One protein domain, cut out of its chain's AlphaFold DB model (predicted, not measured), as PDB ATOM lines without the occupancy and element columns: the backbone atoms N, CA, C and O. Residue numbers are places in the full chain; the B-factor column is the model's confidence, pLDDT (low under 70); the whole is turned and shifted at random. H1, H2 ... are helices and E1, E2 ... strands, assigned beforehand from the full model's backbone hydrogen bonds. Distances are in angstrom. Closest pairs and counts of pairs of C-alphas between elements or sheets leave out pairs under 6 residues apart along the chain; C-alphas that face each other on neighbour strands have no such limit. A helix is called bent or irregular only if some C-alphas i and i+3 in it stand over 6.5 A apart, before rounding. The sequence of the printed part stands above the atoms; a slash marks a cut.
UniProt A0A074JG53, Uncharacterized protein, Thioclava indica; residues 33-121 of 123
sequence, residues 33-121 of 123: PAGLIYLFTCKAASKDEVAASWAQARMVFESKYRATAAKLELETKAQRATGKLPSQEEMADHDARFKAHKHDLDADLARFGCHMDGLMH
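Overview. This is residues 33 to 121 of the 123 residues of an uncharacterized protein of Thioclava indica (UniProt A0A074JG53). A bent helix, H1, arches over a straighter helix, H2, that runs back along the rod, and the ribbon of two antiparallel strands, E1 and E2, packs on H1a and H2 at the arch's first half. The turn at residues 81 to 89 sticks out at the other end. The printed part has 89 residues, with two named helices and two named strands in the order E1, H1, H2, E2, mostly helix. It is only just loose, close to compact, with a radius of gyration of the C-alphas of 14.9 A and spans of 47 by 22 by 20 A.

Arrangement. E1, residues 37 to 42, and E2, residues 114 to 120, are antiparallel neighbours at 151 degrees; N 41 and O 115 are 2.9 A apart, N 117 and O 39 also 2.9 A, within hydrogen-bond range. H1, residues 47 to 81, was assigned as one helix by its hydrogen bonds but is bent: C-alphas 64 and 67 are 7.4 A apart. Its arms, H1a, residues 47 to 64, and H1b, residues 67 to 81, stand about perpendicular, at 74 degrees. The closest C-alphas of E1 and H1a, Cys 42 and Val 50, are 5.9 A apart. H1a, with residues 53 to 61 alone, touches H2, residues 88 to 112, at a steep tilt of 48 degrees, opposite ways; their closest C-alphas, Ser 53 and Phe 112, are 5.2 A apart. H1b, with residues 68 to 72 alone, touches H2 in a helical hairpin, a shallow tilt of 28 degrees, opposite ways, closest at the C-alphas of Leu 72 and Phe 98, 7.2 A. The closest C-alphas of H2 and E2, Asp 106 and His 115, are 4.9 A apart. H1b is apart from E1 and E2. Every O i to N i+4 pair is within hydrogen-bond range in H1a and H1b, and 19 of 21 in H2.

Along the chain. E1 begins at C-alpha 37 (34.010, 60.512, -75.359) and is 15.9 A long. H1a is 25.6 A long and H1b 20.9 A. H2, 36.1 A long, is irregular, but only just: C-alphas 108 and 111 are 6.7 A apart. E2, 16.9 A long, ends at C-alpha 120 (35.178, 62.899, -80.007).

Size, cuts and confidence. The C-alphas farthest apart, of Ala 45 and Lys 84, are 47.6 A apart. The printed part has no cut; the links E1 to H1 and H2 to E2 are tight and H1 to H2 is short. Mean pLDDT of the printed part is 82.8; residues 33 to 37 and 118 to 121 are under 70.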
ATOM      1  N   PRO A  33      36.285  72.119 -73.895       55.97
ATOM      2  CA  PRO A  33      36.001  71.172 -72.809       55.97
ATOM      3  C   PRO A  33      36.597  69.787 -73.098       55.97
ATOM      4  O   PRO A  33      36.213  69.131 -74.054       55.97
ATOM      5  N   ALA A  34      37.559  69.314 -72.306       54.50
ATOM      6  CA  ALA A  34      38.130  67.980 -72.503       54.50
ATOM      7  C   ALA A  34      37.165  66.910 -71.967       54.50
ATOM      8  O   ALA A  34      37.124  66.660 -70.764       54.50
ATOM      9  N   GLY A  35      36.391  66.290 -72.854       55.03
ATOM     10  CA  GLY A  35      35.737  65.010 -72.599       55.03
ATOM     11  C   GLY A  35      36.387  63.944 -73.469       55.03
ATOM     12  O   GLY A  35      36.449  64.110 -74.688       55.03
ATOM     13  N   LEU A  36      36.878  62.860 -72.865       61.06
ATOM     14  CA  LEU A  36      37.205  61.659 -73.625       61.06
ATOM     15  C   LEU A  36      35.898  60.906 -73.876       61.06
ATOM     16  O   LEU A  36      35.509  60.032 -73.108       61.06
ATOM     17  N   ILE A  37      35.181  61.279 -74.936       64.31
ATOM     18  CA  ILE A  37      34.010  60.512 -75.359       64.31
ATOM     19  C   ILE A  37      34.516  59.352 -76.200       64.31
ATOM     20  O   ILE A  37      34.939  59.536 -77.341       64.31
ATOM     21  N   TYR A  38      34.486  58.164 -75.606       70.31
ATOM     22  CA  TYR A  38      34.812  56.915 -76.277       70.31
ATOM     23  C   TYR A  38      33.691  56.576 -77.248       70.31
ATOM     24  O   TYR A  38      32.595  56.182 -76.843       70.31
ATOM     25  N   LEU A  39      33.965  56.772 -78.534       75.25
ATOM     26  CA  LEU A  39      33.067  56.349 -79.590       75.25
ATOM     27  C   LEU A  39      33.386  54.917 -79.969       75.25
ATOM     28  O   LEU A  39      34.548  54.574 -80.189       75.25
ATOM     29  N   PHE A  40      32.339  54.112 -80.079       81.38
ATOM     30  CA  PHE A  40      32.443  52.769 -80.615       81.38
ATOM     31  C   PHE A  40      31.496  52.616 -81.795       81.38
ATOM     32  O   PHE A  40      30.438  53.243 -81.844       81.38
ATOM     33  N   THR A  41      31.857  51.719 -82.697       86.44
ATOM     34  CA  THR A  41      31.002  51.254 -83.778       86.44
ATOM     35  C   THR A  41      30.953  49.741 -83.729       86.44
ATOM     36  O   THR A  41      31.993  49.080 -83.772       86.44
ATOM     37  N   CYS A  42      29.738  49.198 -83.692       88.44
ATOM     38  CA  CYS A  42      29.464  47.768 -83.786       88.44
ATOM     39  C   CYS A  42      28.795  47.450 -85.128       88.44
ATOM     40  O   CYS A  42      27.831  48.113 -85.516       88.44
ATOM     41  N   LYS A  43      29.300  46.436 -85.836       87.81
ATOM     42  CA  LYS A  43      28.730  45.922 -87.089       87.81
ATOM     43  C   LYS A  43      28.137  44.535 -86.846       87.81
ATOM     44  O   LYS A  43      28.852  43.646 -86.396       87.81
ATOM     45  N   ALA A  44      26.859  44.354 -87.174       87.88
ATOM     46  CA  ALA A  44      26.168  43.064 -87.112       87.88
ATOM     47  C   ALA A  44      25.071  42.973 -88.191       87.88
ATOM     48  O   ALA A  44      24.821  43.957 -88.894       87.88
ATOM     49  N   ALA A  45      24.437  41.805 -88.348       87.38
ATOM     50  CA  ALA A  45      23.486  41.551 -89.435       87.38
ATOM     51  C   ALA A  45      22.118  42.218 -89.207       87.38
ATOM     52  O   ALA A  45      21.353  42.415 -90.154       87.38
ATOM     53  N   SER A  46      21.811  42.597 -87.967       88.44
ATOM     54  CA  SER A  46      20.554  43.246 -87.596       88.44
ATOM     55  C   SER A  46      20.744  44.309 -86.512       88.44
ATOM     56  O   SER A  46      21.765  44.359 -85.824       88.44
ATOM     57  N   LYS A  47      19.737  45.173 -86.337       83.88
ATOM     58  CA  LYS A  47      19.735  46.191 -85.272       83.88
ATOM     59  C   LYS A  47      19.745  45.568 -83.873       83.88
ATOM     60  O   LYS A  47      20.403  46.107 -82.987       83.88
ATOM     61  N   ASP A  48      19.062  44.442 -83.696       90.06
ATOM     62  CA  ASP A  48      18.990  43.745 -82.410       90.06
ATOM     63  C   ASP A  48      20.344  43.127 -82.042       90.06
ATOM     64  O   ASP A  48      20.795  43.245 -80.904       90.06
ATOM     65  N   GLU A  49      21.052  42.561 -83.023       83.94
ATOM     66  CA  GLU A  49      22.425  42.090 -82.824       83.94
ATOM     67  C   GLU A  49      23.385  43.243 -82.521       83.94
ATOM     68  O   GLU A  49      24.210  43.124 -81.619       83.94
ATOM     69  N   VAL A  50      23.253  44.387 -83.206       82.94
ATOM     70  CA  VAL A  50      24.046  45.587 -82.893       82.94
ATOM     71  C   VAL A  50      23.815  46.025 -81.444       82.94
ATOM     72  O   VAL A  50      24.779  46.323 -80.743       82.94
ATOM     73  N   ALA A  51      22.566  46.035 -80.968       83.81
ATOM     74  CA  ALA A  51      22.246  46.393 -79.587       83.81
ATOM     75  C   ALA A  51      22.851  45.405 -78.571       83.81
ATOM     76  O   ALA A  51      23.404  45.830 -77.552       83.81
ATOM     77  N   ALA A  52      22.804  44.102 -78.861       87.50
ATOM     78  CA  ALA A  52      23.422  43.074 -78.026       87.50
ATOM     79  C   ALA A  52      24.956  43.210 -77.982       87.50
ATOM     80  O   ALA A  52      25.540  43.217 -76.895       87.50
ATOM     81  N   SER A  53      25.601  43.401 -79.137       87.19
ATOM     82  CA  SER A  53      27.042  43.659 -79.236       87.19
ATOM     83  C   SER A  53      27.449  44.916 -78.468       87.19
ATOM     84  O   SER A  53      28.446  44.903 -77.748       87.19
ATOM     85  N   TRP A  54      26.649  45.983 -78.537       87.25
ATOM     86  CA  TRP A  54      26.868  47.204 -77.760       87.25
ATOM     87  C   TRP A  54      26.800  46.978 -76.251       87.25
ATOM     88  O   TRP A  54      27.650  47.484 -75.517       87.25
ATOM     89  N   ALA A  55      25.813  46.219 -75.771       87.69
ATOM     90  CA  ALA A  55      25.691  45.909 -74.349       87.69
ATOM     91  C   ALA A  55      26.914  45.126 -73.840       87.69
ATOM     92  O   ALA A  55      27.463  45.442 -72.780       87.69
ATOM     93  N   GLN A  56      27.391  44.158 -74.626       89.50
ATOM     94  CA  GLN A  56      28.584  43.373 -74.304       89.50
ATOM     95  C   GLN A  56      29.865  44.217 -74.355       89.50
ATOM     96  O   GLN A  56      30.678  44.159 -73.430       89.50
ATOM     97  N   ALA A  57      30.018  45.056 -75.381       86.88
ATOM     98  CA  ALA A  57      31.132  45.989 -75.501       86.88
ATOM     99  C   ALA A  57      31.189  46.962 -74.317       86.88
ATOM    100  O   ALA A  57      32.250  47.165 -73.724       86.88
ATOM    101  N   ARG A  58      30.032  47.499 -73.906       86.25
ATOM    102  CA  ARG A  58      29.921  48.364 -72.730       86.25
ATOM    103  C   ARG A  58      30.370  47.648 -71.461       86.25
ATOM    104  O   ARG A  58      31.130  48.224 -70.693       86.25
ATOM    105  N   MET A  59      29.940  46.406 -71.235       90.00
ATOM    106  CA  MET A  59      30.376  45.638 -70.063       90.00
ATOM    107  C   MET A  59      31.895  45.440 -70.023       90.00
ATOM    108  O   MET A  59      32.506  45.599 -68.965       90.00
ATOM    109  N   VAL A  60      32.518  45.115 -71.160       90.38
ATOM    110  CA  VAL A  60      33.981  44.988 -71.251       90.38
ATOM    111  C   VAL A  60      34.661  46.319 -70.947       90.38
ATOM    112  O   VAL A  60      35.579  46.366 -70.128       90.38
ATOM    113  N   PHE A  61      34.182  47.411 -71.543       89.00
ATOM    114  CA  PHE A  61      34.731  48.737 -71.285       89.00
ATOM    115  C   PHE A  61      34.640  49.114 -69.799       89.00
ATOM    116  O   PHE A  61      35.647  49.462 -69.186       89.00
ATOM    117  N   GLU A  62      33.456  48.987 -69.204       87.81
ATOM    118  CA  GLU A  62      33.184  49.335 -67.803       87.81
ATOM    119  C   GLU A  62      34.028  48.512 -66.823       87.81
ATOM    120  O   GLU A  62      34.562  49.061 -65.860       87.81
ATOM    121  N   SER A  63      34.177  47.209 -67.075       91.31
ATOM    122  CA  SER A  63      34.879  46.298 -66.162       91.31
ATOM    123  C   SER A  63      36.403  46.357 -66.270       91.31
ATOM    124  O   SER A  63      37.080  46.169 -65.261       91.31
ATOM    125  N   LYS A  64      36.952  46.608 -67.466       93.12
ATOM    126  CA  LYS A  64      38.397  46.473 -67.725       93.12
ATOM    127  C   LYS A  64      39.089  47.778 -68.120       93.12
ATOM    128  O   LYS A  64      40.255  47.968 -67.788       93.12
ATOM    129  N   TYR A  65      38.397  48.690 -68.800       89.62
ATOM    130  CA  TYR A  65      39.029  49.834 -69.470       89.62
ATOM    131  C   TYR A  65      38.659  51.196 -68.869       89.62
ATOM    132  O   TYR A  65      39.434  52.144 -69.008       89.62
ATOM    133  N   ARG A  66      37.543  51.298 -68.135       87.88
ATOM    134  CA  ARG A  66      37.037  52.557 -67.562       87.88
ATOM    135  C   ARG A  66      38.045  53.285 -66.676       87.88
ATOM    136  O   ARG A  66      38.147  54.505 -66.758       87.88
ATOM    137  N   ALA A  67      38.786  52.569 -65.832       89.31
ATOM    138  CA  ALA A  67      39.758  53.193 -64.932       89.31
ATOM    139  C   ALA A  67      40.918  53.842 -65.708       89.31
ATOM    140  O   ALA A  67      41.276  54.991 -65.452       89.31
ATOM    141  N   THR A  68      41.464  53.131 -66.699       88.81
ATOM    142  CA  THR A  68      42.514  53.654 -67.583       88.81
ATOM    143  C   THR A  68      42.006  54.837 -68.399       88.81
ATOM    144  O   THR A  68      42.696  55.848 -68.500       88.81
ATOM    145  N   ALA A  69      40.778  54.746 -68.913       85.00
ATOM    146  CA  ALA A  69      40.126  55.830 -69.629       85.00
ATOM    147  C   ALA A  69      39.991  57.104 -68.776       85.00
ATOM    148  O   ALA A  69      40.425  58.180 -69.184       85.00
ATOM    149  N   ALA A  70      39.481  56.966 -67.548       84.56
ATOM    150  CA  ALA A  70      39.351  58.076 -66.608       84.56
ATOM    151  C   ALA A  70      40.708  58.698 -66.241       84.56
ATOM    152  O   ALA A  70      40.814  59.914 -66.092       84.56
ATOM    153  N   LYS A  71      41.763  57.879 -66.123       86.44
ATOM    154  CA  LYS A  71      43.122  58.363 -65.856       86.44
ATOM    155  C   LYS A  71      43.669  59.196 -67.018       86.44
ATOM    156  O   LYS A  71      44.167  60.291 -66.781       86.44
ATOM    157  N   LEU A  72      43.541  58.713 -68.256       83.75
ATOM    158  CA  LEU A  72      43.972  59.450 -69.453       83.75
ATOM    159  C   LEU A  72      43.220  60.783 -69.599       83.75
ATOM    160  O   LEU A  72      43.811  61.808 -69.941       83.75
ATOM    161  N   GLU A  73      41.924  60.799 -69.272       81.88
ATOM    162  CA  GLU A  73      41.130  62.030 -69.263       81.88
ATOM    163  C   GLU A  73      41.624  63.018 -68.202       81.88
ATOM    164  O   GLU A  73      41.776  64.209 -68.483       81.88
ATOM    165  N   LEU A  74      41.894  62.531 -66.987       83.50
ATOM    166  CA  LEU A  74      42.393  63.354 -65.890       83.50
ATOM    167  C   LEU A  74      43.759  63.967 -66.219       83.50
ATOM    168  O   LEU A  74      43.963  65.152 -65.970       83.50
ATOM    169  N   GLU A  75      44.670  63.197 -66.813       81.75
ATOM    170  CA  GLU A  75      45.978  63.687 -67.257       81.75
ATOM    171  C   GLU A  75      45.844  64.753 -68.350       81.75
ATOM    172  O   GLU A  75      46.463  65.813 -68.258       81.75
ATOM    173  N   THR A  76      44.966  64.534 -69.336       79.06
ATOM    174  CA  THR A  76      44.670  65.534 -70.376       79.06
ATOM    175  C   THR A  76      44.121  66.830 -69.764       79.06
ATOM    176  O   THR A  76      44.550  67.927 -70.131       79.06
ATOM    177  N   LYS A  77      43.193  66.723 -68.803       79.81
ATOM    178  CA  LYS A  77      42.635  67.873 -68.073       79.81
ATOM    179  C   LYS A  77      43.703  68.609 -67.267       79.81
ATOM    180  O   LYS A  77      43.767  69.834 -67.338       79.81
ATOM    181  N   ALA A  78      44.551  67.880 -66.544       81.12
ATOM    182  CA  ALA A  78      45.641  68.452 -65.763       81.12
ATOM    183  C   ALA A  78      46.643  69.194 -66.658       81.12
ATOM    184  O   ALA A  78      46.989  70.334 -66.357       81.12
ATOM    185  N   GLN A  79      47.029  68.604 -67.796       78.31
ATOM    186  CA  GLN A  79      47.935  69.241 -68.751       78.31
ATOM    187  C   GLN A  79      47.364  70.565 -69.273       78.31
ATOM    188  O   GLN A  79      48.073  71.570 -69.307       78.31
ATOM    189  N   ARG A  80      46.075  70.601 -69.634       76.12
ATOM    190  CA  ARG A  80      45.413  71.839 -70.083       76.12
ATOM    191  C   ARG A  80      45.308  72.885 -68.981       76.12
ATOM    192  O   ARG A  80      45.531  74.058 -69.257       76.12
ATOM    193  N   ALA A  81      45.017  72.472 -67.747       81.00
ATOM    194  CA  ALA A  81      44.915  73.382 -66.607       81.00
ATOM    195  C   ALA A  81      46.217  74.160 -66.346       81.00
ATOM    196  O   ALA A  81      46.176  75.245 -65.773       81.00
ATOM    197  N   THR A  82      47.367  73.651 -66.805       81.44
ATOM    198  CA  THR A  82      48.636  74.392 -66.730       81.44
ATOM    199  C   THR A  82      48.687  75.618 -67.650       81.44
ATOM    200  O   THR A  82      49.520  76.497 -67.434       81.44
ATOM    201  N   GLY A  83      47.859  75.666 -68.702       77.12
ATOM    202  CA  GLY A  83      47.928  76.673 -69.765       77.12
ATOM    203  C   GLY A  83      49.222  76.629 -70.591       77.12
ATOM    204  O   GLY A  83      49.462  77.529 -71.398       77.12
ATOM    205  N   LYS A  84      50.072  75.610 -70.396       80.62
ATOM    206  CA  LYS A  84      51.363  75.447 -71.071       80.62
ATOM    207  C   LYS A  84      51.335  74.267 -72.030       80.62
ATOM    208  O   LYS A  84      50.906  73.168 -71.680       80.62
ATOM    209  N   LEU A  85      51.846  74.504 -73.238       76.25
ATOM    210  CA  LEU A  85      51.999  73.461 -74.246       76.25
ATOM    211  C   LEU A  85      52.927  72.367 -73.685       76.25
ATOM    212  O   LEU A  85      54.048  72.708 -73.302       76.25
ATOM    213  N   PRO A  86      52.489  71.093 -73.615       79.62
ATOM    214  CA  PRO A  86      53.374  69.989 -73.272       79.62
ATOM    215  C   PRO A  86      54.576  69.943 -74.210       79.62
ATOM    216  O   PRO A  86      54.491  70.273 -75.398       79.62
ATOM    217  N   SER A  87      55.695  69.481 -73.674       84.12
ATOM    218  CA  SER A  87      56.848  69.095 -74.471       84.12
ATOM    219  C   SER A  87      56.477  67.990 -75.467       84.12
ATOM    220  O   SER A  87      55.500  67.252 -75.302       84.12
ATOM    221  N   GLN A  88      57.281  67.839 -76.522       79.81
ATOM    222  CA  GLN A  88      57.066  66.765 -77.495       79.81
ATOM    223  C   GLN A  88      57.145  65.374 -76.858       79.81
ATOM    224  O   GLN A  88      56.436  64.470 -77.297       79.81
ATOM    225  N   GLU A  89      57.981  65.215 -75.833       85.56
ATOM    226  CA  GLU A  89      58.130  63.970 -75.085       85.56
ATOM    227  C   GLU A  89      56.856  63.639 -74.298       85.56
ATOM    228  O   GLU A  89      56.312  62.550 -74.458       85.56
ATOM    229  N   GLU A  90      56.302  64.604 -73.555       83.31
ATOM    230  CA  GLU A  90      55.035  64.436 -72.825       83.31
ATOM    231  C   GLU A  90      53.869  64.116 -73.772       83.31
ATOM    232  O   GLU A  90      53.046  63.240 -73.497       83.31
ATOM    233  N   MET A  91      53.815  64.778 -74.934       78.38
ATOM    234  CA  MET A  91      52.819  64.475 -75.963       78.38
ATOM    235  C   MET A  91      52.989  63.068 -76.547       78.38
ATOM    236  O   MET A  91      51.998  62.408 -76.864       78.38
ATOM    237  N   ALA A  92      54.230  62.622 -76.752       82.44
ATOM    238  CA  ALA A  92      54.524  61.310 -77.315       82.44
ATOM    239  C   ALA A  92      54.201  60.181 -76.331       82.44
ATOM    240  O   ALA A  92      53.602  59.190 -76.745       82.44
ATOM    241  N   ASP A  93      54.531  60.351 -75.050       86.69
ATOM    242  CA  ASP A  93      54.191  59.395 -73.996       86.69
ATOM    243  C   ASP A  93      52.671  59.244 -73.841       86.69
ATOM    244  O   ASP A  93      52.140  58.130 -73.876       86.69
ATOM    245  N   HIS A  94      51.941  60.362 -73.768       83.31
ATOM    246  CA  HIS A  94      50.482  60.323 -73.687       83.31
ATOM    247  C   HIS A  94      49.853  59.653 -74.927       83.31
ATOM    248  O   HIS A  94      48.960  58.817 -74.794       83.31
ATOM    249  N   ASP A  95      50.338  59.964 -76.138       81.31
ATOM    250  CA  ASP A  95      49.896  59.320 -77.389       81.31
ATOM    251  C   ASP A  95      50.172  57.809 -77.388       81.31
ATOM    252  O   ASP A  95      49.314  57.026 -77.795       81.31
ATOM    253  N   ALA A  96      51.339  57.378 -76.903       87.25
ATOM    254  CA  ALA A  96      51.687  55.963 -76.812       87.25
ATOM    255  C   ALA A  96      50.745  55.211 -75.861       87.25
ATOM    256  O   ALA A  96      50.203  54.165 -76.228       87.25
ATOM    257  N   ARG A  97      50.483  55.769 -74.672       86.94
ATOM    258  CA  ARG A  97      49.564  55.176 -73.689       86.94
ATOM    259  C   ARG A  97      48.125  55.146 -74.194       86.94
ATOM    260  O   ARG A  97      47.442  54.135 -74.029       86.94
ATOM    261  N   PHE A  98      47.679  56.205 -74.865       84.25
ATOM    262  CA  PHE A  98      46.362  56.238 -75.493       84.25
ATOM    263  C   PHE A  98      46.222  55.182 -76.602       84.25
ATOM    264  O   PHE A  98      45.231  54.453 -76.642       84.25
ATOM    265  N   LYS A  99      47.225  55.048 -77.479       85.38
ATOM    266  CA  LYS A  99      47.231  54.037 -78.547       85.38
ATOM    267  C   LYS A  99      47.230  52.616 -78.009       85.38
ATOM    268  O   LYS A  99      46.489  51.795 -78.538       85.38
ATOM    269  N   ALA A 100      48.016  52.340 -76.970       90.62
ATOM    270  CA  ALA A 100      48.019  51.039 -76.309       90.62
ATOM    271  C   ALA A 100      46.633  50.721 -75.729       90.62
ATOM    272  O   ALA A 100      46.057  49.682 -76.032       90.62
ATOM    273  N   HIS A 101      46.042  51.672 -74.999       88.50
ATOM    274  CA  HIS A 101      44.689  51.532 -74.467       88.50
ATOM    275  C   HIS A 101      43.649  51.242 -75.560       88.50
ATOM    276  O   HIS A 101      42.849  50.321 -75.415       88.50
ATOM    277  N   LYS A 102      43.675  52.006 -76.659       87.00
ATOM    278  CA  LYS A 102      42.772  51.808 -77.797       87.00
ATOM    279  C   LYS A 102      42.982  50.448 -78.463       87.00
ATOM    280  O   LYS A 102      42.005  49.762 -78.731       87.00
ATOM    281  N   HIS A 103      44.229  50.063 -78.720       90.44
ATOM    282  CA  HIS A 103      44.565  48.779 -79.330       90.44
ATOM    283  C   HIS A 103      44.034  47.604 -78.499       90.44
ATOM    284  O   HIS A 103      43.366  46.719 -79.030       90.44
ATOM    285  N   ASP A 104      44.283  47.625 -77.190       92.50
ATOM    286  CA  ASP A 104      43.865  46.548 -76.297       92.50
ATOM    287  C   ASP A 104      42.345  46.487 -76.157       92.50
ATOM    288  O   ASP A 104      41.772  45.405 -76.030       92.50
ATOM    289  N   LEU A 105      41.675  47.640 -76.165       90.19
ATOM    290  CA  LEU A 105      40.219  47.718 -76.169       90.19
ATOM    291  C   LEU A 105      39.644  47.175 -77.482       90.19
ATOM    292  O   LEU A 105      38.760  46.326 -77.444       90.19
ATOM    293  N   ASP A 106      40.176  47.589 -78.633       91.31
ATOM    294  CA  ASP A 106      39.750  47.095 -79.948       91.31
ATOM    295  C   ASP A 106      39.898  45.576 -80.064       91.31
ATOM    296  O   ASP A 106      38.988  44.908 -80.553       91.31
ATOM    297  N   ALA A 107      41.005  45.016 -79.572       94.44
ATOM    298  CA  ALA A 107      41.232  43.574 -79.575       94.44
ATOM    299  C   ALA A 107      40.149  42.815 -78.784       94.44
ATOM    300  O   ALA A 107      39.607  41.818 -79.265       94.44
ATOM    301  N   ASP A 108      39.780  43.316 -77.604       93.25
ATOM    302  CA  ASP A 108      38.742  42.710 -76.764       93.25
ATOM    303  C   ASP A 108      37.322  42.889 -77.334       93.25
ATOM    304  O   ASP A 108      36.432  42.067 -77.075       93.25
ATOM    305  N   LEU A 109      37.098  43.962 -78.098       91.88
ATOM    306  CA  LEU A 109      35.816  44.287 -78.719       91.88
ATOM    307  C   LEU A 109      35.602  43.607 -80.076       91.88
ATOM    308  O   LEU A 109      34.450  43.389 -80.465       91.88
ATOM    309  N   ALA A 110      36.677  43.208 -80.761       92.62
ATOM    310  CA  ALA A 110      36.632  42.622 -82.100       92.62
ATOM    311  C   ALA A 110      35.698  41.403 -82.187       92.62
ATOM    312  O   ALA A 110      34.972  41.241 -83.168       92.62
ATOM    313  N   ARG A 111      35.642  40.582 -81.129       91.12
ATOM    314  CA  ARG A 111      34.749  39.408 -81.048       91.12
ATOM    315  C   ARG A 111      33.254  39.743 -81.096       91.12
ATOM    316  O   ARG A 111      32.453  38.861 -81.380       91.12
ATOM    317  N   PHE A 112      32.878  40.990 -80.818       90.25
ATOM    318  CA  PHE A 112      31.497  41.477 -80.881       90.25
ATOM    319  C   PHE A 112      31.200  42.236 -82.183       90.25
ATOM    320  O   PHE A 112      30.127  42.823 -82.324       90.25
ATOM    321  N   GLY A 113      32.159  42.280 -83.116       88.56
ATOM    322  CA  GLY A 113      32.089  43.147 -84.292       88.56
ATOM    323  C   GLY A 113      32.183  44.633 -83.939       88.56
ATOM    324  O   GLY A 113      31.777  45.475 -84.741       88.56
ATOM    325  N   CYS A 114      32.678  44.959 -82.739       90.38
ATOM    326  CA  CYS A 114      32.818  46.320 -82.243       90.38
ATOM    327  C   CYS A 114      34.275  46.787 -82.309       90.38
ATOM    328  O   CYS A 114      35.203  45.994 -82.175       90.38
ATOM    329  N   HIS A 115      34.467  48.090 -82.475       87.62
ATOM    330  CA  HIS A 115      35.760  48.757 -82.360       87.62
ATOM    331  C   HIS A 115      35.553  50.189 -81.868       87.62
ATOM    332  O   HIS A 115      34.471  50.752 -82.029       87.62
ATOM    333  N   MET A 116      36.573  50.764 -81.246       82.19
ATOM    334  CA  MET A 116      36.624  52.156 -80.834       82.19
ATOM    335  C   MET A 116      36.990  53.014 -82.051       82.19
ATOM    336  O   MET A 116      38.078  52.873 -82.594       82.19
ATOM    337  N   ASP A 117      36.147  53.943 -82.482       72.44
ATOM    338  CA  ASP A 117      36.475  54.822 -83.619       72.44
ATOM    339  C   ASP A 117      37.480  55.909 -83.227       72.44
ATOM    340  O   ASP A 117      38.272  56.388 -84.038       72.44
ATOM    341  N   GLY A 118      37.488  56.274 -81.947       65.94
ATOM    342  CA  GLY A 118      38.385  57.270 -81.400       65.94
ATOM    343  C   GLY A 118      37.720  58.056 -80.286       65.94
ATOM    344  O   GLY A 118      36.812  57.579 -79.605       65.94
ATOM    345  N   LEU A 119      38.216  59.271 -80.108       64.06
ATOM    346  CA  LEU A 119      37.702  60.222 -79.143       64.06
ATOM    347  C   LEU A 119      37.045  61.361 -79.892       64.06
ATOM    348  O   LEU A 119      37.668  61.961 -80.768       64.06
ATOM    349  N   MET A 120      35.811  61.680 -79.528       56.50
ATOM    350  CA  MET A 120      35.178  62.899 -80.007       56.50
ATOM    351  C   MET A 120      35.281  63.982 -78.947       56.50
ATOM    352  O   MET A 120      34.903  63.792 -77.793       56.50
ATOM    353  N   HIS A 121      35.774  65.141 -79.371       50.88
ATOM    354  CA  HIS A 121      35.596  66.381 -78.636       50.88
ATOM    355  C   HIS A 121      34.170  66.875 -78.907       50.88
ATOM    356  O   HIS A 121      33.868  67.233 -80.045       50.88
TER     357      HIS A 121